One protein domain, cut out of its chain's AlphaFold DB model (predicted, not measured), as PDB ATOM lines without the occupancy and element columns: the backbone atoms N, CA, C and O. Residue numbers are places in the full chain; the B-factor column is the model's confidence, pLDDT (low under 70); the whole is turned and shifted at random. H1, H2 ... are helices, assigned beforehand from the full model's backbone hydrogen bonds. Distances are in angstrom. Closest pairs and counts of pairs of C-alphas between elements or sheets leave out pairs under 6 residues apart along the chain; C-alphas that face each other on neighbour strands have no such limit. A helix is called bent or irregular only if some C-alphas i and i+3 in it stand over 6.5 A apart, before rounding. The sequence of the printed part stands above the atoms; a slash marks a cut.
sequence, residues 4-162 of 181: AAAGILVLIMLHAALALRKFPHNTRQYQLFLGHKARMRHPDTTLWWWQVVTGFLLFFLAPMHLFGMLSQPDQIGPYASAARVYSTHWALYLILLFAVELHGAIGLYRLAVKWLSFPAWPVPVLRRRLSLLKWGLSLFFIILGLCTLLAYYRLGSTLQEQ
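Overview. This is residues 4 to 162 of the 181 residues of an uncharacterized protein of Pseudomonadales bacterium (UniProt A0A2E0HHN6). Two long helical stretches, H4b and H5, lie side by side as a helical hairpin, and kinked H3 crosses H4b on the side away from H5. H1 packs on H3, the short arm H4a crosses H5 near that helix's last residues, and residues 25 to 31, of which 27 to 31 belong to H2, stick out. The printed part has 159 residues with five named helices, H1 to H5 along the chain, and no named strand; the class is all helix. The whole is loose, with a radius of gyration of the C-alphas of 18.8 A and spans of 58 by 40 by 30 A.

Arrangement. H1, residues 4 to 20, touches H3, residues 43 to 71, closest at the C-alphas of Ala 5 and Leu 70, 5.3 A apart. They run opposite ways at a shallow tilt of 33 degrees, only just short of steep. H2, residues 27 to 40, is close to H3 but not clearly touching, with the C-alphas of Lys 37 and Thr 45 6.4 A apart. H4, residues 78 to 115, was assigned as one helix by its hydrogen bonds but is bent: C-alphas 88 and 91 are 7.7 A apart. Its arms, H4a, residues 78 to 88, and H4b, residues 91 to 115, are about perpendicular at 74 degrees. H3 touches H4b at a steep tilt of 52 degrees, opposite ways, with the closest C-alphas, those of Thr 54 and Ala 99, 5.0 A apart. H4b and H5, residues 123 to 161, form a helical hairpin at a shallow tilt of 19 degrees, and their closest C-alphas, those of Ala 105 and Lys 134, are 5.7 A apart. H5 touches H4a with residues 149 to 160 alone, about perpendicular at 90 degrees, closest at the C-alphas of Ala 82 and Gly 156, 4.3 A apart. The helix packing is part aligned, part crossed: of the four pairs of helices that touch and have a tilt, two are at a shallow tilt. H3 and H5 are apart. Every O i to N i+4 pair is within hydrogen-bond range in H1, H2, H4a, H4b and H5; in H3, 21 of 25 are.

Along the chain. H1 begins at C-alpha 4, (90.035, 154.270, 105.138). H3 is 40.6 A long, with a kink of 44 degrees near residue 58; it is neither bent nor irregular, but only just, as C-alphas 59 and 62 are 6.2 A apart. H4b is 35.9 A long, from C-alpha 91 at (100.669, 176.353, 106.719). H5 is 56.8 A long and ends at C-alpha 161, (85.780, 186.124, 95.622).

Size, cuts and confidence. The C-alphas of Pro 119 and Gln 162 are the two farthest apart, at 60.6 A. The printed part has no cut. The link from H2 to H3 is tight; the other three are short. The mean pLDDT of the printed part is 94.6, and no printed residue is under 70.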
ATOM      1  N   ALA A   4      88.657 154.200 105.614       93.62
ATOM      2  CA  ALA A   4      90.035 154.270 105.138       93.62
ATOM      3  C   ALA A   4      90.894 155.203 106.010       93.62
ATOM      4  O   ALA A   4      91.985 154.822 106.432       93.62
ATOM      5  N   ALA A   5      90.383 156.396 106.344       94.62
ATOM      6  CA  ALA A   5      91.085 157.333 107.221       94.62
ATOM      7  C   ALA A   5      91.294 156.746 108.629       94.62
ATOM      8  O   ALA A   5      92.378 156.885 109.196       94.62
ATOM      9  N   ALA A   6      90.290 156.039 109.164       95.38
ATOM     10  CA  ALA A   6      90.395 155.353 110.452       95.38
ATOM     11  C   ALA A   6      91.483 154.266 110.437       95.38
ATOM     12  O   ALA A   6      92.319 154.220 111.340       95.38
ATOM     13  N   GLY A   7      91.522 153.431 109.394       96.94
ATOM     14  CA  GLY A   7      92.544 152.394 109.240       96.94
ATOM     15  C   GLY A   7      93.963 152.966 109.164       96.94
ATOM     16  O   GLY A   7      94.862 152.492 109.858       96.94
ATOM     17  N   ILE A   8      94.161 154.033 108.382       97.06
ATOM     18  CA  ILE A   8      95.458 154.721 108.278       97.06
ATOM     19  C   ILE A   8      95.872 155.315 109.629       97.06
ATOM     20  O   ILE A   8      97.030 155.174 110.022       97.06
ATOM     21  N   LEU A   9      94.943 155.938 110.361       95.88
ATOM     22  CA  LEU A   9      95.226 156.491 111.686       95.88
ATOM     23  C   LEU A   9      95.720 155.403 112.651       95.88
ATOM     24  O   LEU A   9      96.750 155.592 113.294       95.88
ATOM     25  N   VAL A  10      95.051 154.247 112.698       96.81
ATOM     26  CA  VAL A  10      95.476 153.108 113.530       96.81
ATOM     27  C   VAL A  10      96.878 152.635 113.143       96.81
ATOM     28  O   VAL A  10      97.726 152.455 114.016       96.81
ATOM     29  N   LEU A  11      97.165 152.485 111.847       97.69
ATOM     30  CA  LEU A  11      98.496 152.085 111.378       97.69
ATOM     31  C   LEU A  11      99.579 153.093 111.777       97.69
ATOM     32  O   LEU A  11     100.658 152.684 112.206       97.69
ATOM     33  N   ILE A  12      99.299 154.396 111.689       96.75
ATOM     34  CA  ILE A  12     100.227 155.444 112.130       96.75
ATOM     35  C   ILE A  12     100.432 155.389 113.644       96.75
ATOM     36  O   ILE A  12     101.570 155.494 114.094       96.75
ATOM     37  N   MET A  13      99.379 155.174 114.435       96.81
ATOM     38  CA  MET A  13      99.498 155.035 115.890       96.81
ATOM     39  C   MET A  13     100.350 153.819 116.272       96.81
ATOM     40  O   MET A  13     101.244 153.931 117.113       96.81
ATOM     41  N   LEU A  14     100.141 152.677 115.612       98.06
ATOM     42  CA  LEU A  14     100.957 151.476 115.807       98.06
ATOM     43  C   LEU A  14     102.415 151.716 115.398       98.06
ATOM     44  O   LEU A  14     103.335 151.381 116.145       98.06
ATOM     45  N   HIS A  15     102.640 152.337 114.239       97.31
ATOM     46  CA  HIS A  15     103.972 152.720 113.783       97.31
ATOM     47  C   HIS A  15     104.672 153.625 114.803       97.31
ATOM     48  O   HIS A  15     105.812 153.361 115.183       97.31
ATOM     49  N   ALA A  16     103.979 154.658 115.280       96.38
ATOM     50  CA  ALA A  16     104.479 155.612 116.255       96.38
ATOM     51  C   ALA A  16     104.862 154.929 117.576       96.38
ATOM     52  O   ALA A  16     105.978 155.123 118.061       96.38
ATOM     53  N   ALA A  17     103.997 154.064 118.114       96.44
ATOM     54  CA  ALA A  17     104.278 153.296 119.326       96.44
ATOM     55  C   ALA A  17     105.547 152.436 119.177       96.44
ATOM     56  O   ALA A  17     106.428 152.441 120.039       96.44
ATOM     57  N   LEU A  18     105.693 151.746 118.042       97.00
ATOM     58  CA  LEU A  18     106.868 150.921 117.752       97.00
ATOM     59  C   LEU A  18     108.130 151.739 117.454       97.00
ATOM     60  O   LEU A  18     109.235 151.228 117.654       97.00
ATOM     61  N   ALA A  19     108.003 152.962 116.948       95.44
ATOM     62  CA  ALA A  19     109.126 153.838 116.631       95.44
ATOM     63  C   ALA A  19     109.650 154.578 117.871       95.44
ATOM     64  O   ALA A  19     110.865 154.726 118.013       95.44
ATOM     65  N   LEU A  20     108.774 154.965 118.806       95.00
ATOM     66  CA  LEU A  20     109.136 155.688 120.033       95.00
ATOM     67  C   LEU A  20     110.152 154.943 120.899       95.00
ATOM     68  O   LEU A  20     111.027 155.568 121.490       95.00
ATOM     69  N   ARG A  21     110.142 153.604 120.892       95.06
ATOM     70  CA  ARG A  21     111.160 152.788 121.588       95.06
ATOM     71  C   ARG A  21     112.598 153.038 121.107       95.06
ATOM     72  O   ARG A  21     113.543 152.535 121.706       95.06
ATOM     73  N   LYS A  22     112.777 153.719 119.969       92.88
ATOM     74  CA  LYS A  22     114.080 154.068 119.387       92.88
ATOM     75  C   LYS A  22     114.522 155.491 119.728       92.88
ATOM     76  O   LYS A  22     115.639 155.854 119.370       92.88
ATOM     77  N   PHE A  23     113.679 156.299 120.367       91.31
ATOM     78  CA  PHE A  23     113.997 157.694 120.653       91.31
ATOM     79  C   PHE A  23     114.951 157.791 121.856       91.31
ATOM     80  O   PHE A  23     114.872 156.962 122.768       91.31
ATOM     81  N   PRO A  24     115.849 158.795 121.894       90.56
ATOM     82  CA  PRO A  24     116.573 159.125 123.116       90.56
ATOM     83  C   PRO A  24     115.563 159.488 124.212       90.56
ATOM     84  O   PRO A  24     114.801 160.438 124.048       90.56
ATOM     85  N   HIS A  25     115.538 158.731 125.310       90.69
ATOM     86  CA  HIS A  25     114.486 158.854 126.332       90.69
ATOM     87  C   HIS A  25     114.896 159.700 127.544       90.69
ATOM     88  O   HIS A  25     114.098 159.913 128.450       90.69
ATOM     89  N   ASN A  26     116.144 160.168 127.592       94.38
ATOM     90  CA  ASN A  26     116.627 161.061 128.638       94.38
ATOM     91  C   ASN A  26     117.630 162.084 128.082       94.38
ATOM     92  O   ASN A  26     118.208 161.908 127.005       94.38
ATOM     93  N   THR A  27     117.848 163.153 128.846       94.25
ATOM     94  CA  THR A  27     118.722 164.275 128.473       94.25
ATOM     95  C   THR A  27     120.159 163.831 128.211       94.25
ATOM     96  O   THR A  27     120.774 164.284 127.245       94.25
ATOM     97  N   ARG A  28     120.680 162.882 128.999       96.00
ATOM     98  CA  ARG A  28     122.025 162.320 128.817       96.00
ATOM     99  C   ARG A  28     122.163 161.626 127.460       96.00
ATOM    100  O   ARG A  28     123.110 161.903 126.732       96.00
ATOM    101  N   GLN A  29     121.228 160.753 127.088       95.31
ATOM    102  CA  GLN A  29     121.235 160.069 125.790       95.31
ATOM    103  C   GLN A  29     121.118 161.046 124.628       95.31
ATOM    104  O   GLN A  29     121.826 160.902 123.633       95.31
ATOM    105  N   TYR A  30     120.258 162.052 124.769       94.88
ATOM    106  CA  TYR A  30     120.095 163.106 123.778       94.88
ATOM    107  C   TYR A  30     121.412 163.861 123.540       94.88
ATOM    108  O   TYR A  30     121.890 163.934 122.408       94.88
ATOM    109  N   GLN A  31     122.053 164.349 124.606       95.44
ATOM    110  CA  GLN A  31     123.324 165.075 124.522       95.44
ATOM    111  C   GLN A  31     124.456 164.203 123.964       95.44
ATOM    112  O   GLN A  31     125.196 164.641 123.081       95.44
ATOM    113  N   LEU A  32     124.563 162.950 124.421       96.25
ATOM    114  CA  LEU A  32     125.554 161.994 123.919       96.25
ATOM    115  C   LEU A  32     125.374 161.735 122.422       96.25
ATOM    116  O   LEU A  32     126.352 161.755 121.672       96.25
ATOM    117  N   PHE A  33     124.133 161.533 121.976       95.69
ATOM    118  CA  PHE A  33     123.835 161.324 120.566       95.69
ATOM    119  C   PHE A  33     124.195 162.557 119.729       95.69
ATOM    120  O   PHE A  33     124.863 162.424 118.702       95.69
ATOM    121  N   LEU A  34     123.815 163.761 120.168       94.50
ATOM    122  CA  LEU A  34     124.147 164.992 119.451       94.50
ATOM    123  C   LEU A  34     125.662 165.205 119.341       94.50
ATOM    124  O   LEU A  34     126.156 165.480 118.245       94.50
ATOM    125  N   GLY A  35     126.401 165.005 120.435       95.81
ATOM    126  CA  GLY A  35     127.862 165.097 120.442       95.81
ATOM    127  C   GLY A  35     128.534 164.025 119.577       95.81
ATOM    128  O   GLY A  35     129.546 164.286 118.926       95.81
ATOM    129  N   HIS A  36     127.977 162.814 119.517       96.31
ATOM    130  CA  HIS A  36     128.461 161.755 118.631       96.31
ATOM    131  C   HIS A  36     128.192 162.073 117.153       96.31
ATOM    132  O   HIS A  36     129.109 162.007 116.334       96.31
ATOM    133  N   LYS A  37     126.970 162.502 116.810       96.31
ATOM    134  CA  LYS A  37     126.588 162.921 115.452       96.31
ATOM    135  C   LYS A  37     127.491 164.044 114.936       96.31
ATOM    136  O   LYS A  37     127.952 163.976 113.798       96.31
ATOM    137  N   ALA A  38     127.753 165.055 115.767       94.62
ATOM    138  CA  ALA A  38     128.592 166.199 115.408       94.62
ATOM    139  C   ALA A  38     130.055 165.808 115.129       94.62
ATOM    140  O   ALA A  38     130.671 166.369 114.223       94.62
ATOM    141  N   ARG A  39     130.591 164.826 115.870       96.25
ATOM    142  CA  ARG A  39     131.962 164.321 115.691       96.25
ATOM    143  C   ARG A  39     132.100 163.369 114.507       96.25
ATOM    144  O   ARG A  39     133.027 163.524 113.728       96.25
ATOM    145  N   MET A  40     131.176 162.419 114.345       95.31
ATOM    146  CA  MET A  40     131.256 161.438 113.255       95.31
ATOM    147  C   MET A  40     131.004 162.050 111.880       95.31
ATOM    148  O   MET A  40     131.551 161.562 110.898       95.31
ATOM    149  N   ARG A  41     130.122 163.059 111.791       93.06
ATOM    150  CA  ARG A  41     129.676 163.664 110.518       93.06
ATOM    151  C   ARG A  41     129.227 162.625 109.475       93.06
ATOM    152  O   ARG A  41     129.303 162.858 108.274       93.06
ATOM    153  N   HIS A  42     128.724 161.479 109.941       95.31
ATOM    154  CA  HIS A  42     128.310 160.376 109.084       95.31
ATOM    155  C   HIS A  42     126.897 160.625 108.521       95.31
ATOM    156  O   HIS A  42     125.971 160.896 109.299       95.31
ATOM    157  N   PRO A  43     126.688 160.514 107.195       92.88
ATOM    158  CA  PRO A  43     125.430 160.889 106.554       92.88
ATOM    159  C   PRO A  43     124.237 160.076 107.063       92.88
ATOM    160  O   PRO A  43     123.226 160.669 107.432       92.88
ATOM    161  N   ASP A  44     124.348 158.749 107.182       93.88
ATOM    162  CA  ASP A  44     123.218 157.923 107.642       93.88
ATOM    163  C   ASP A  44     122.845 158.208 109.111       93.88
ATOM    164  O   ASP A  44     121.669 158.133 109.476       93.88
ATOM    165  N   THR A  45     123.820 158.594 109.945       96.06
ATOM    166  CA  THR A  45     123.584 158.978 111.350       96.06
ATOM    167  C   THR A  45     122.802 160.286 111.417       96.06
ATOM    168  O   THR A  45     121.847 160.417 112.185       96.06
ATOM    169  N   THR A  46     123.155 161.246 110.561       96.12
ATOM    170  CA  THR A  46     122.422 162.507 110.419       96.12
ATOM    171  C   THR A  46     121.027 162.288 109.832       96.12
ATOM    172  O   THR A  46     120.064 162.881 110.310       96.12
ATOM    173  N   LEU A  47     120.875 161.398 108.850       96.44
ATOM    174  CA  LEU A  47     119.572 161.034 108.286       96.44
ATOM    175  C   LEU A  47     118.659 160.359 109.315       96.44
ATOM    176  O   LEU A  47     117.444 160.535 109.262       96.44
ATOM    177  N   TRP A  48     119.207 159.557 110.230       97.25
ATOM    178  CA  TRP A  48     118.427 158.989 111.333       97.25
ATOM    179  C   TRP A  48     117.950 160.076 112.297       97.25
ATOM    180  O   TRP A  48     116.787 160.077 112.684       97.25
ATOM    181  N   TRP A  49     118.805 161.054 112.609       97.19
ATOM    182  CA  TRP A  49     118.405 162.199 113.426       97.19
ATOM    183  C   TRP A  49     117.238 162.975 112.808       97.19
ATOM    184  O   TRP A  49     116.272 163.293 113.497       97.19
ATOM    185  N   TRP A  50     117.285 163.207 111.494       97.56
ATOM    186  CA  TRP A  50     116.180 163.838 110.776       97.56
ATOM    187  C   TRP A  50     114.875 163.049 110.868       97.56
ATOM    188  O   TRP A  50     113.831 163.677 110.994       97.56
ATOM    189  N   GLN A  51     114.903 161.709 110.896       97.50
ATOM    190  CA  GLN A  51     113.678 160.941 111.156       97.50
ATOM    191  C   GLN A  51     113.094 161.182 112.536       97.50
ATOM    192  O   GLN A  51     111.875 161.189 112.670       97.50
ATOM    193  N   VAL A  52     113.937 161.304 113.564       96.94
ATOM    194  CA  VAL A  52     113.460 161.558 114.928       96.94
ATOM    195  C   VAL A  52     112.756 162.910 114.964       96.94
ATOM    196  O   VAL A  52     111.633 162.997 115.449       96.94
ATOM    197  N   VAL A  53     113.368 163.938 114.370       97.00
ATOM    198  CA  VAL A  53     112.790 165.288 114.292       97.00
ATOM    199  C   VAL A  53     111.477 165.290 113.507       97.00
ATOM    200  O   VAL A  53     110.464 165.761 114.018       97.00
ATOM    201  N   THR A  54     111.452 164.741 112.290       98.25
ATOM    202  CA  THR A  54     110.228 164.732 111.475       98.25
ATOM    203  C   THR A  54     109.154 163.823 112.059       98.25
ATOM    204  O   THR A  54     107.988 164.187 112.051       98.25
ATOM    205  N   GLY A  55     109.530 162.680 112.636       97.69
ATOM    206  CA  GLY A  55     108.608 161.783 113.330       97.69
ATOM    207  C   GLY A  55     107.966 162.455 114.539       97.69
ATOM    208  O   GLY A  55     106.763 162.322 114.741       97.69
ATOM    209  N   PHE A  56     108.742 163.241 115.293       96.50
ATOM    210  CA  PHE A  56     108.219 164.055 116.387       96.50
ATOM    211  C   PHE A  56     107.202 165.098 115.897       96.50
ATOM    212  O   PHE A  56     106.122 165.199 116.465       96.50
ATOM    213  N   LEU A  57     107.494 165.823 114.809       97.62
ATOM    214  CA  LEU A  57     106.540 166.768 114.208       97.62
ATOM    215  C   LEU A  57     105.244 166.075 113.750       97.62
ATOM    216  O   LEU A  57     104.146 166.597 113.952       97.62
ATOM    217  N   LEU A  58     105.358 164.882 113.162       98.25
ATOM    218  CA  LEU A  58     104.216 164.127 112.643       98.25
ATOM    219  C   LEU A  58     103.234 163.674 113.732       98.25
ATOM    220  O   LEU A  58     102.062 163.503 113.406       98.25
ATOM    221  N   PHE A  59     103.641 163.562 115.005       96.06
ATOM    222  CA  PHE A  59     102.705 163.298 116.112       96.06
ATOM    223  C   PHE A  59     101.594 164.340 116.227       96.06
ATOM    224  O   PHE A  59     100.496 164.010 116.661       96.06
ATOM    225  N   PHE A  60     101.868 165.582 115.837       95.94
ATOM    226  CA  PHE A  60     100.907 166.677 115.927       95.94
ATOM    227  C   PHE A  60     100.237 166.932 114.575       95.94
ATOM    228  O   PHE A  60      99.021 167.095 114.493       95.94
ATOM    229  N   LEU A  61     101.027 166.918 113.498       97.44
ATOM    230  CA  LEU A  61     100.554 167.278 112.161       97.44
ATOM    231  C   LEU A  61      99.663 166.198 111.534       97.44
ATOM    232  O   LEU A  61      98.631 166.520 110.943       97.44
ATOM    233  N   ALA A  62     100.042 164.919 111.652       97.06
ATOM    234  CA  ALA A  62      99.320 163.841 110.980       97.06
ATOM    235  C   ALA A  62      97.920 163.606 111.574       97.06
ATOM    236  O   ALA A  62      96.974 163.531 110.787       97.06
ATOM    237  N   PRO A  63      97.720 163.559 112.911       95.50
ATOM    238  CA  PRO A  63      96.378 163.424 113.472       95.50
ATOM    239  C   PRO A  63      95.471 164.608 113.144       95.50
ATOM    240  O   PRO A  63      94.312 164.386 112.815       95.50
ATOM    241  N   MET A  64      95.981 165.847 113.159       94.81
ATOM    242  CA  MET A  64      95.174 167.022 112.801       94.81
ATOM    243  C   MET A  64      94.676 166.937 111.350       94.81
ATOM    244  O   MET A  64      93.503 167.186 111.079       94.81
ATOM    245  N   HIS A  65      95.536 166.511 110.419       95.38
ATOM    246  CA  HIS A  65      95.136 166.276 109.033       95.38
ATOM    247  C   HIS A  65      94.125 165.125 108.897       95.38
ATOM    248  O   HIS A  65      93.089 165.285 108.246       95.38
ATOM    249  N   LEU A  66      94.410 163.973 109.511       95.19
ATOM    250  CA  LEU A  66      93.576 162.774 109.398       95.19
ATOM    251  C   LEU A  66      92.229 162.914 110.096       95.19
ATOM    252  O   LEU A  66      91.257 162.331 109.622       95.19
ATOM    253  N   PHE A  67      92.143 163.697 111.172       93.19
ATOM    254  CA  PHE A  67      90.878 163.969 111.844       93.19
ATOM    255  C   PHE A  67      89.879 164.612 110.879       93.19
ATOM    256  O   PHE A  67      88.768 164.105 110.755       93.19
ATOM    257  N   GLY A  68      90.294 165.623 110.105       90.00
ATOM    258  CA  GLY A  68      89.438 166.239 109.087       90.00
ATOM    259  C   GLY A  68      88.974 165.246 108.014       90.00
ATOM    260  O   GLY A  68      87.792 165.206 107.675       90.00
ATOM    261  N   MET A  69      89.876 164.384 107.534       93.12
ATOM    262  CA  MET A  69      89.538 163.338 106.552       93.12
ATOM    263  C   MET A  69      88.595 162.266 107.125       93.12
ATOM    264  O   MET A  69      87.800 161.668 106.399       93.12
ATOM    265  N   LEU A  70      88.679 162.007 108.430       93.62
ATOM    266  CA  LEU A  70      87.843 161.043 109.138       93.62
ATOM    267  C   LEU A  70      86.438 161.595 109.410       93.62
ATOM    268  O   LEU A  70      85.454 160.874 109.202       93.62
ATOM    269  N   SER A  71      86.349 162.841 109.886       92.62
ATOM    270  CA  SER A  71      85.113 163.474 110.353       92.62
ATOM    271  C   SER A  71      84.277 164.092 109.236       92.62
ATOM    272  O   SER A  71      83.059 164.112 109.355       92.62
ATOM    273  N   GLN A  72      84.908 164.578 108.162       91.44
ATOM    274  CA  GLN A  72      84.247 165.290 107.057       91.44
ATOM    275  C   GLN A  72      84.614 164.689 105.684       91.44
ATOM    276  O   GLN A  72      85.123 165.395 104.809       91.44
ATOM    277  N   PRO A  73      84.410 163.375 105.465       91.88
ATOM    278  CA  PRO A  73      84.819 162.723 104.220       91.88
ATOM    279  C   PRO A  73      84.032 163.202 102.990       91.88
ATOM    280  O   PRO A  73      84.537 163.143 101.874       91.88
ATOM    281  N   ASP A  74      82.816 163.704 103.191       88.69
ATOM    282  CA  ASP A  74      81.952 164.324 102.183       88.69
ATOM    283  C   ASP A  74      82.481 165.685 101.691       88.69
ATOM    284  O   ASP A  74      82.125 166.136 100.605       88.69
ATOM    285  N   GLN A  75      83.394 166.311 102.441       88.25
ATOM    286  CA  GLN A  75      84.045 167.579 102.085       88.25
ATOM    287  C   GLN A  75      85.401 167.375 101.388       88.25
ATOM    288  O   GLN A  75      86.248 168.280 101.334       88.25
ATOM    289  N   ILE A  76      85.624 166.178 100.841       87.00
ATOM    290  CA  ILE A  76      86.766 165.861  99.989       87.00
ATOM    291  C   ILE A  76      86.338 166.057  98.534       87.00
ATOM    292  O   ILE A  76      85.765 165.188  97.890       87.00
ATOM    293  N   GLY A  77      86.638 167.240  98.015       89.19
ATOM    294  CA  GLY A  77      86.451 167.596  96.612       89.19
ATOM    295  C   GLY A  77      87.325 168.792  96.245       89.19
ATOM    296  O   GLY A  77      87.947 169.376  97.141       89.19
ATOM    297  N   PRO A  78      87.384 169.185  94.962       89.56
ATOM    298  CA  PRO A  78      88.262 170.262  94.513       89.56
ATOM    299  C   PRO A  78      87.969 171.579  95.243       89.56
ATOM    300  O   PRO A  78      88.890 172.209  95.753       89.56
ATOM    301  N   TYR A  79      86.695 171.957  95.387       91.69
ATOM    302  CA  TYR A  79      86.319 173.240  95.993       91.69
ATOM    303  C   TYR A  79      86.390 173.224  97.519       91.69
ATOM    304  O   TYR A  79      87.018 174.097  98.109       91.69
ATOM    305  N   ALA A  80      85.816 172.207  98.168       90.56
ATOM    306  CA  ALA A  80      85.861 172.093  99.627       90.56
ATOM    307  C   ALA A  80      87.306 171.964 100.149       90.56
ATOM    308  O   ALA A  80      87.665 172.563 101.164       90.56
ATOM    309  N   SER A  81      88.173 171.251  99.418       93.19
ATOM    310  CA  SER A  81      89.593 171.168  99.766       93.19
ATOM    311  C   SER A  81      90.324 172.482  99.526       93.19
ATOM    312  O   SER A  81      91.081 172.897 100.398       93.19
ATOM    313  N   ALA A  82      90.070 173.170  98.410       94.62
ATOM    314  CA  ALA A  82      90.654 174.482  98.130       94.62
ATOM    315  C   ALA A  82      90.268 175.528  99.186       94.62
ATOM    316  O   ALA A  82      91.139 176.211  99.724       94.62
ATOM    317  N   ALA A  83      88.986 175.593  99.555       92.81
ATOM    318  CA  ALA A  83      88.488 176.494 100.592       92.81
ATOM    319  C   ALA A  83      89.171 176.239 101.946       92.81
ATOM    320  O   ALA A  83      89.602 177.177 102.618       92.81
ATOM    321  N   ARG A  84      89.340 174.968 102.336       93.44
ATOM    322  CA  ARG A  84      90.044 174.578 103.569       93.44
ATOM    323  C   ARG A  84      91.538 174.921 103.530       93.44
ATOM    324  O   ARG A  84      92.069 175.444 104.509       93.44
ATOM    325  N   VAL A  85      92.213 174.633 102.413       96.00
ATOM    326  CA  VAL A  85      93.634 174.962 102.201       96.00
ATOM    327  C   VAL A  85      93.846 176.460 102.372       96.00
ATOM    328  O   VAL A  85      94.650 176.860 103.208       96.00
ATOM    329  N   TYR A  86      93.100 177.271 101.623       95.19
ATOM    330  CA  TYR A  86      93.265 178.718 101.606       95.19
ATOM    331  C   TYR A  86      92.942 179.361 102.961       95.19
ATOM    332  O   TYR A  86      93.740 180.138 103.476       95.19
ATOM    333  N   SER A  87      91.814 178.991 103.575       90.88
ATOM    334  CA  SER A  87      91.341 179.641 104.807       90.88
ATOM    335  C   SER A  87      92.185 179.331 106.043       90.88
ATOM    336  O   SER A  87      92.384 180.205 106.881       90.88
ATOM    337  N   THR A  88      92.628 178.081 106.208       90.88
ATOM    338  CA  THR A  88      93.075 177.598 107.529       90.88
ATOM    339  C   THR A  88      94.236 176.606 107.492       90.88
ATOM    340  O   THR A  88      95.016 176.564 108.441       90.88
ATOM    341  N   HIS A  89      94.389 175.802 106.433       94.88
ATOM    342  CA  HIS A  89      95.280 174.630 106.469       94.88
ATOM    343  C   HIS A  89      96.572 174.750 105.647       94.88
ATOM    344  O   HIS A  89      97.401 173.843 105.721       94.88
ATOM    345  N   TRP A  90      96.795 175.826 104.881       96.19
ATOM    346  CA  TRP A  90      97.971 175.932 104.001       96.19
ATOM    347  C   TRP A  90      99.299 175.769 104.759       96.19
ATOM    348  O   TRP A  90     100.169 175.026 104.308       96.19
ATOM    349  N   ALA A  91      99.440 176.406 105.927       96.81
ATOM    350  CA  ALA A  91     100.669 176.353 106.719       96.81
ATOM    351  C   ALA A  91     100.905 174.945 107.280       96.81
ATOM    352  O   ALA A  91     102.016 174.420 107.214       96.81
ATOM    353  N   LEU A  92      99.836 174.303 107.764       96.94
ATOM    354  CA  LEU A  92      99.875 172.916 108.216       96.94
ATOM    355  C   LEU A  92     100.320 171.991 107.087       96.94
ATOM    356  O   LEU A  92     101.233 171.196 107.290       96.94
ATOM    357  N   TYR A  93      99.705 172.092 105.906       97.94
ATOM    358  CA  TYR A  93     100.034 171.232 104.770       97.94
ATOM    359  C   TYR A  93     101.439 171.476 104.236       97.94
ATOM    360  O   TYR A  93     102.098 170.515 103.855       97.94
ATOM    361  N   LEU A  94     101.935 172.714 104.272       98.19
ATOM    362  CA  LEU A  94     103.311 173.014 103.894       98.19
ATOM    363  C   LEU A  94     104.308 172.308 104.822       98.19
ATOM    364  O   LEU A  94     105.209 171.620 104.350       98.19
ATOM    365  N   ILE A  95     104.134 172.426 106.140       98.31
ATOM    366  CA  ILE A  95     105.035 171.785 107.110       98.31
ATOM    367  C   ILE A  95     104.883 170.259 107.052       98.31
ATOM    368  O   ILE A  95     105.882 169.537 107.051       98.31
ATOM    369  N   LEU A  96     103.645 169.764 106.964       98.19
ATOM    370  CA  LEU A  96     103.345 168.340 106.854       98.19
ATOM    371  C   LEU A  96     103.970 167.731 105.597       98.19
ATOM    372  O   LEU A  96     104.545 166.652 105.709       98.19
ATOM    373  N   LEU A  97     103.928 168.422 104.450       98.38
ATOM    374  CA  LEU A  97     104.544 167.988 103.191       98.38
ATOM    375  C   LEU A  97     106.028 167.673 103.388       98.38
ATOM    376  O   LEU A  97     106.461 166.557 103.112       98.38
ATOM    377  N   PHE A  98     106.802 168.617 103.927       98.44
ATOM    378  CA  PHE A  98     108.226 168.384 104.176       98.44
ATOM    379  C   PHE A  98     108.460 167.318 105.246       98.44
ATOM    380  O   PHE A  98     109.334 166.465 105.081       98.44
ATOM    381  N   ALA A  99     107.694 167.342 106.339       98.56
ATOM    382  CA  ALA A  99     107.872 166.399 107.436       98.56
ATOM    383  C   ALA A  99     107.620 164.954 106.988       98.56
ATOM    384  O   ALA A  99     108.473 164.093 107.219       98.56
ATOM    385  N   VAL A 100     106.490 164.684 106.329       98.31
ATOM    386  CA  VAL A 100     106.107 163.331 105.906       98.31
ATOM    387  C   VAL A 100     106.992 162.820 104.776       98.31
ATOM    388  O   VAL A 100     107.439 161.677 104.847       98.31
ATOM    389  N   GLU A 101     107.323 163.666 103.798       98.19
ATOM    390  CA  GLU A 101     108.147 163.273 102.653       98.19
ATOM    391  C   GLU A 101     109.567 162.920 103.101       98.19
ATOM    392  O   GLU A 101     110.070 161.832 102.814       98.19
ATOM    393  N   LEU A 102     110.195 163.777 103.916       98.00
ATOM    394  CA  LEU A 102     111.516 163.480 104.465       98.00
ATOM    395  C   LEU A 102     111.473 162.255 105.384       98.00
ATOM    396  O   LEU A 102     112.343 161.390 105.287       98.00
ATOM    397  N   HIS A 103     110.474 162.134 106.266       98.50
ATOM    398  CA  HIS A 103     110.360 160.978 107.159       98.50
ATOM    399  C   HIS A 103     110.229 159.662 106.378       98.50
ATOM    400  O   HIS A 103     110.959 158.701 106.651       98.50
ATOM    401  N   GLY A 104     109.323 159.645 105.398       97.69
ATOM    402  CA  GLY A 104     108.989 158.499 104.564       97.69
ATOM    403  C   GLY A 104     110.143 158.085 103.662       97.69
ATOM    404  O   GLY A 104     110.597 156.944 103.748       97.69
ATOM    405  N   ALA A 105     110.690 159.002 102.863       97.62
ATOM    406  CA  ALA A 105     111.763 158.690 101.920       97.62
ATOM    407  C   ALA A 105     113.038 158.223 102.627       97.62
ATOM    408  O   ALA A 105     113.663 157.229 102.240       97.62
ATOM    409  N   ILE A 106     113.414 158.897 103.718       97.94
ATOM    410  CA  ILE A 106     114.565 158.497 104.524       97.94
ATOM    411  C   ILE A 106     114.278 157.133 105.180       97.94
ATOM    412  O   ILE A 106     115.166 156.276 105.217       97.94
ATOM    413  N   GLY A 107     113.066 156.913 105.701       97.38
ATOM    414  CA  GLY A 107     112.620 155.651 106.299       97.38
ATOM    415  C   GLY A 107     112.691 154.471 105.337       97.38
ATOM    416  O   GLY A 107     113.292 153.450 105.673       97.38
ATOM    417  N   LEU A 108     112.166 154.646 104.126       97.25
ATOM    418  CA  LEU A 108     112.174 153.640 103.071       97.25
ATOM    419  C   LEU A 108     113.599 153.305 102.623       97.25
ATOM    420  O   LEU A 108     113.942 152.130 102.527       97.25
ATOM    421  N   TYR A 109     114.464 154.313 102.456       96.88
ATOM    422  CA  TYR A 109     115.892 154.100 102.191       96.88
ATOM    423  C   TYR A 109     116.549 153.211 103.256       96.88
ATOM    424  O   TYR A 109     117.217 152.234 102.919       96.88
ATOM    425  N   ARG A 110     116.349 153.510 104.548       95.56
ATOM    426  CA  ARG A 110     116.934 152.693 105.625       95.56
ATOM    427  C   ARG A 110     116.326 151.302 105.703       95.56
ATOM    428  O   ARG A 110     117.057 150.365 106.009       95.56
ATOM    429  N   LEU A 111     115.030 151.155 105.438       96.06
ATOM    430  CA  LEU A 111     114.381 149.847 105.388       96.06
ATOM    431  C   LEU A 111     114.990 148.995 104.267       96.06
ATOM    432  O   LEU A 111     115.378 147.856 104.516       96.06
ATOM    433  N   ALA A 112     115.160 149.584 103.082       94.88
ATOM    434  CA  ALA A 112     115.776 148.944 101.928       94.88
ATOM    435  C   ALA A 112     117.223 148.523 102.217       94.88
ATOM    436  O   ALA A 112     117.568 147.364 102.039       94.88
ATOM    437  N   VAL A 113     118.059 149.420 102.748       93.56
ATOM    438  CA  VAL A 113     119.456 149.100 103.100       93.56
ATOM    439  C   VAL A 113     119.558 148.037 104.199       93.56
ATOM    440  O   VAL A 113     120.535 147.293 104.240       93.56
ATOM    441  N   LYS A 114     118.586 147.983 105.114       92.75
ATOM    442  CA  LYS A 114     118.593 147.037 106.233       92.75
ATOM    443  C   LYS A 114     118.188 145.624 105.815       92.75
ATOM    444  O   LYS A 114     118.731 144.675 106.370       92.75
ATOM    445  N   TRP A 115     117.218 145.495 104.913       94.94
ATOM    446  CA  TRP A 115     116.565 144.212 104.635       94.94
ATOM    447  C   TRP A 115     116.739 143.704 103.207       94.94
ATOM    448  O   TRP A 115     116.545 142.515 102.979       94.94
ATOM    449  N   LEU A 116     117.093 144.562 102.249       91.88
ATOM    450  CA  LEU A 116     117.329 144.128 100.878       91.88
ATOM    451  C   LEU A 116     118.799 143.771 100.684       91.88
ATOM    452  O   LEU A 116     119.701 144.564 100.956       91.88
ATOM    453  N   SER A 117     119.021 142.588 100.132       85.88
ATOM    454  CA  SER A 117     120.313 142.121  99.650       85.88
ATOM    455  C   SER A 117     120.167 141.716  98.191       85.88
ATOM    456  O   SER A 117     119.310 140.899  97.863       85.88
ATOM    457  N   PHE A 118     121.008 142.269  97.320       84.56
ATOM    458  CA  PHE A 118     121.016 141.929  95.901       84.56
ATOM    459  C   PHE A 118     122.331 141.228  95.565       84.56
ATOM    460  O   PHE A 118     123.374 141.875  95.655       84.56
ATOM    461  N   PRO A 119     122.310 139.951  95.141       85.69
ATOM    462  CA  PRO A 119     123.530 139.217  94.797       85.69
ATOM    463  C   PRO A 119     124.379 139.924  93.733       85.69
ATOM    464  O   PRO A 119     125.603 139.885  93.781       85.69
ATOM    465  N   ALA A 120     123.726 140.625  92.801       87.94
ATOM    466  CA  ALA A 120     124.392 141.330  91.714       87.94
ATOM    467  C   ALA A 120     125.100 142.630  92.139       87.94
ATOM    468  O   ALA A 120     125.939 143.125  91.388       87.94
ATOM    469  N   TRP A 121     124.759 143.234  93.288       86.94
ATOM    470  CA  TRP A 121     125.268 144.556  93.674       86.94
ATOM    471  C   TRP A 121     125.994 144.519  95.024       86.94
ATOM    472  O   TRP A 121     125.358 144.290  96.055       86.94
ATOM    473  N   PRO A 122     127.294 144.867  95.062       90.62
ATOM    474  CA  PRO A 122     127.999 145.090  96.318       90.62
ATOM    475  C   PRO A 122     127.313 146.161  97.179       90.62
ATOM    476  O   PRO A 122     126.780 147.148  96.661       90.62
ATOM    477  N   VAL A 123     127.388 146.019  98.507       87.62
ATOM    478  CA  VAL A 123     126.726 146.914  99.481       87.62
ATOM    479  C   VAL A 123     126.984 148.412  99.225       87.62
ATOM    480  O   VAL A 123     126.020 149.182  99.280       87.62
ATOM    481  N   PRO A 124     128.211 148.877  98.905       90.19
ATOM    482  CA  PRO A 124     128.446 150.296  98.621       90.19
ATOM    483  C   PRO A 124     127.686 150.799  97.385       90.19
ATOM    484  O   PRO A 124     127.148 151.908  97.388       90.19
ATOM    485  N   VAL A 125     127.594 149.968  96.342       91.94
ATOM    486  CA  VAL A 125     126.876 150.289  95.100       91.94
ATOM    487  C   VAL A 125     125.377 150.362  95.365       91.94
ATOM    488  O   VAL A 125     124.729 151.330  94.961       91.94
ATOM    489  N   LEU A 126     124.835 149.386  96.100       91.25
ATOM    490  CA  LEU A 126     123.431 149.369  96.508       91.25
ATOM    491  C   LEU A 126     123.068 150.627  97.310       91.25
ATOM    492  O   LEU A 126     122.110 151.319  96.964       91.25
ATOM    493  N   ARG A 127     123.863 150.977  98.330       92.12
ATOM    494  CA  ARG A 127     123.644 152.184  99.147       92.12
ATOM    495  C   ARG A 127     123.645 153.454  98.306       92.12
ATOM    496  O   ARG A 127     122.753 154.284  98.466       92.12
ATOM    497  N   ARG A 128     124.599 153.597  97.379       93.31
ATOM    498  CA  ARG A 128     124.669 154.761  96.484       93.31
ATOM    499  C   ARG A 128     123.426 154.868  95.601       93.31
ATOM    500  O   ARG A 128     122.844 155.945  95.525       93.31
ATOM    501  N   ARG A 129     122.990 153.768  94.979       93.94
ATOM    502  CA  ARG A 129     121.790 153.741  94.122       93.94
ATOM    503  C   ARG A 129     120.524 154.085  94.902       93.94
ATOM    504  O   ARG A 129     119.781 154.965  94.483       93.94
ATOM    505  N   LEU A 130     120.321 153.466  96.065       95.06
ATOM    506  CA  LEU A 130     119.176 153.767  96.929       95.06
ATOM    507  C   LEU A 130     119.211 155.213  97.443       95.06
ATOM    508  O   LEU A 130     118.168 155.848  97.565       95.06
ATOM    509  N   SER A 131     120.399 155.762  97.709       94.25
ATOM    510  CA  SER A 131     120.545 157.162  98.109       94.25
ATOM    511  C   SER A 131     120.260 158.146  96.970       94.25
ATOM    512  O   SER A 131     119.773 159.241  97.233       94.25
ATOM    513  N   LEU A 132     120.566 157.801  95.720       95.44
ATOM    514  CA  LEU A 132     120.177 158.621  94.569       95.44
ATOM    515  C   LEU A 132     118.666 158.549  94.353       95.44
ATOM    516  O   LEU A 132     118.021 159.587  94.237       95.44
ATOM    517  N   LEU A 133     118.102 157.340  94.399       95.62
ATOM    518  CA  LEU A 133     116.668 157.120  94.258       95.62
ATOM    519  C   LEU A 133     115.871 157.885  95.319       95.62
ATOM    520  O   LEU A 133     114.935 158.590  94.965       95.62
ATOM    521  N   LYS A 134     116.264 157.810  96.601       95.62
ATOM    522  CA  LYS A 134     115.544 158.523  97.670       95.62
ATOM    523  C   LYS A 134     115.536 160.035  97.435       95.62
ATOM    524  O   LYS A 134     114.517 160.667  97.655       95.62
ATOM    525  N   TRP A 135     116.656 160.618  96.994       97.00
ATOM    526  CA  TRP A 135     116.742 162.064  96.781       97.00
ATOM    527  C   TRP A 135     116.004 162.500  95.519       97.00
ATOM    528  O   TRP A 135     115.331 163.523  95.555       97.00
ATOM    529  N   GLY A 136     116.088 161.719  94.439       97.44
ATOM    530  CA  GLY A 136     115.318 161.973  93.223       97.44
ATOM    531  C   GLY A 136     113.814 161.913  93.485       97.44
ATOM    532  O   GLY A 136     113.090 162.826  93.098       97.44
ATOM    533  N   LEU A 137     113.361 160.891  94.216       96.19
ATOM    534  CA  LEU A 137     111.956 160.731  94.574       96.19
ATOM    535  C   LEU A 137     111.470 161.848  95.505       96.19
ATOM    536  O   LEU A 137     110.421 162.430  95.246       96.19
ATOM    537  N   SER A 138     112.255 162.210  96.525       97.31
ATOM    538  CA  SER A 138     111.890 163.324  97.405       97.31
ATOM    539  C   SER A 138     111.847 164.658  96.684       97.31
ATOM    540  O   SER A 138     110.926 165.434  96.912       97.31
ATOM    541  N   LEU A 139     112.800 164.940  95.793       98.06
ATOM    542  CA  LEU A 139     112.758 166.162  94.995       98.06
ATOM    543  C   LEU A 139     111.487 166.206  94.137       98.06
ATOM    544  O   LEU A 139     110.794 167.222  94.122       98.06
ATOM    545  N   PHE A 140     111.157 165.093  93.479       98.19
ATOM    546  CA  PHE A 140     109.949 164.966  92.673       98.19
ATOM    547  C   PHE A 140     108.672 165.207  93.495       98.19
ATOM    548  O   PHE A 140     107.872 166.066  93.126       98.19
ATOM    549  N   PHE A 141     108.493 164.514  94.625       98.31
ATOM    550  CA  PHE A 141     107.284 164.653  95.444       98.31
ATOM    551  C   PHE A 141     107.176 166.003  96.152       98.31
ATOM    552  O   PHE A 141     106.067 166.514  96.281       98.31
ATOM    553  N   ILE A 142     108.290 166.623  96.556       98.38
ATOM    554  CA  ILE A 142     108.262 167.989  97.097       98.38
ATOM    555  C   ILE A 142     107.810 168.981  96.027       98.38
ATOM    556  O   ILE A 142     106.911 169.772  96.294       98.38
ATOM    557  N   ILE A 143     108.383 168.939  94.819       98.56
ATOM    558  CA  ILE A 143     107.980 169.849  93.734       98.56
ATOM    559  C   ILE A 143     106.506 169.636  93.394       98.56
ATOM    560  O   ILE A 143     105.740 170.597  93.368       98.56
ATOM    561  N   LEU A 144     106.095 168.381  93.201       98.50
ATOM    562  CA  LEU A 144     104.707 168.038  92.918       98.50
ATOM    563  C   LEU A 144     103.775 168.533  94.032       98.50
ATOM    564  O   LEU A 144     102.787 169.204  93.747       98.50
ATOM    565  N   GLY A 145     104.118 168.274  95.295       98.06
ATOM    566  CA  GLY A 145     103.340 168.694  96.457       98.06
ATOM    567  C   GLY A 145     103.228 170.211  96.592       98.06
ATOM    568  O   GLY A 145     102.144 170.713  96.884       98.06
ATOM    569  N   LEU A 146     104.302 170.958  96.318       98.62
ATOM    570  CA  LEU A 146     104.282 172.424  96.298       98.62
ATOM    571  C   LEU A 146     103.402 172.958  95.163       98.62
ATOM    572  O   LEU A 146     102.597 173.861  95.394       98.62
ATOM    573  N   CYS A 147     103.496 172.380  93.962       98.56
ATOM    574  CA  CYS A 147     102.628 172.727  92.837       98.56
ATOM    575  C   CYS A 147     101.153 172.446  93.155       98.56
ATOM    576  O   CYS A 147     100.301 173.300  92.914       98.56
ATOM    577  N   THR A 148     100.845 171.286  93.738       98.06
ATOM    578  CA  THR A 148      99.484 170.927  94.153       98.06
ATOM    579  C   THR A 148      98.967 171.861  95.245       98.06
ATOM    580  O   THR A 148      97.847 172.358  95.137       98.06
ATOM    581  N   LEU A 149      99.771 172.157  96.270       97.94
ATOM    582  CA  LEU A 149      99.386 173.076  97.343       97.94
ATOM    583  C   LEU A 149      99.110 174.482  96.798       97.94
ATOM    584  O   LEU A 149      98.095 175.082  97.148       97.94
ATOM    585  N   LEU A 150      99.963 174.981  95.899       98.06
ATOM    586  CA  LEU A 150      99.768 176.267  95.233       98.06
ATOM    587  C   LEU A 150      98.495 176.279  94.377       98.06
ATOM    588  O   LEU A 150      97.764 177.268  94.395       98.06
ATOM    589  N   ALA A 151      98.207 175.194  93.655       97.38
ATOM    590  CA  ALA A 151      96.988 175.073  92.860       97.38
ATOM    591  C   ALA A 151      95.731 175.164  93.739       97.38
ATOM    592  O   ALA A 151      94.831 175.949  93.442       97.38
ATOM    593  N   TYR A 152      95.691 174.434  94.859       97.06
ATOM    594  CA  TYR A 152      94.574 174.506  95.804       97.06
ATOM    595  C   TYR A 152      94.469 175.862  96.505       97.06
ATOM    596  O   TYR A 152      93.359 176.346  96.710       97.06
ATOM    597  N   TYR A 153      95.597 176.489  96.846       96.56
ATOM    598  CA  TYR A 153      95.606 177.822  97.445       96.56
ATOM    599  C   TYR A 153      95.012 178.866  96.489       96.56
ATOM    600  O   TYR A 153      94.126 179.620  96.884       96.56
ATOM    601  N   ARG A 154      95.436 178.864  95.216       96.19
ATOM    602  CA  ARG A 154      94.906 179.769  94.178       96.19
ATOM    603  C   ARG A 154      93.431 179.515  93.874       96.19
ATOM    604  O   ARG A 154      92.664 180.457  93.726       96.19
ATOM    605  N   LEU A 155      93.018 178.251  93.803       93.94
ATOM    606  CA  LEU A 155      91.607 177.923  93.613       93.94
ATOM    607  C   LEU A 155      90.763 178.415  94.799       93.94
ATOM    608  O   LEU A 155      89.672 178.941  94.608       93.94
ATOM    609  N   GLY A 156      91.282 178.282  96.021       93.62
ATOM    610  CA  GLY A 156      90.604 178.727  97.233       93.62
ATOM    611  C   GLY A 156      90.439 180.245  97.295       93.62
ATOM    612  O   GLY A 156      89.362 180.701  97.669       93.62
ATOM    613  N   SER A 157      91.444 181.017  96.859       92.94
ATOM    614  CA  SER A 157      91.325 182.479  96.775       92.94
ATOM    615  C   SER A 157      90.241 182.910  95.788       92.94
ATOM    616  O   SER A 157      89.413 183.749  96.122       92.94
ATOM    617  N   THR A 158      90.170 182.283  94.608       90.62
ATOM    618  CA  THR A 158      89.134 182.598  93.607       90.62
ATOM    619  C   THR A 158      87.727 182.244  94.095       90.62
ATOM    620  O   THR A 158      86.778 182.982  93.848       90.62
ATOM    621  N   LEU A 159      87.569 181.135  94.824       87.44
ATOM    622  CA  LEU A 159      86.275 180.748  95.398       87.44
ATOM    623  C   LEU A 159      85.802 181.705  96.501       87.44
ATOM    624  O   LEU A 159      84.599 181.862  96.686       87.44
ATOM    625  N   GLN A 160      86.717 182.351  97.230       82.00
ATOM    626  CA  GLN A 160      86.346 183.353  98.230       82.00
ATOM    627  C   GLN A 160      85.784 184.625  97.585       82.00
ATOM    628  O   GLN A 160      84.867 185.233  98.133       82.00
ATOM    629  N   GLU A 161      86.296 185.002  96.414       77.94
ATOM    630  CA  GLU A 161      85.780 186.124  95.622       77.94
ATOM    631  C   GLU A 161      84.394 185.823  95.017       77.94
ATOM    632  O   GLU A 161      83.653 186.746  94.687       77.94
ATOM    633  N   GLN A 162      84.017 184.541  94.900       75.38
ATOM    634  CA  GLN A 162      82.747 184.079  94.322       75.38
ATOM    635  C   GLN A 162      82.018 183.093  95.259       75.38
ATOM    636  O   GLN A 162      81.908 181.895  94.962       75.38
TER     637      GLN A 162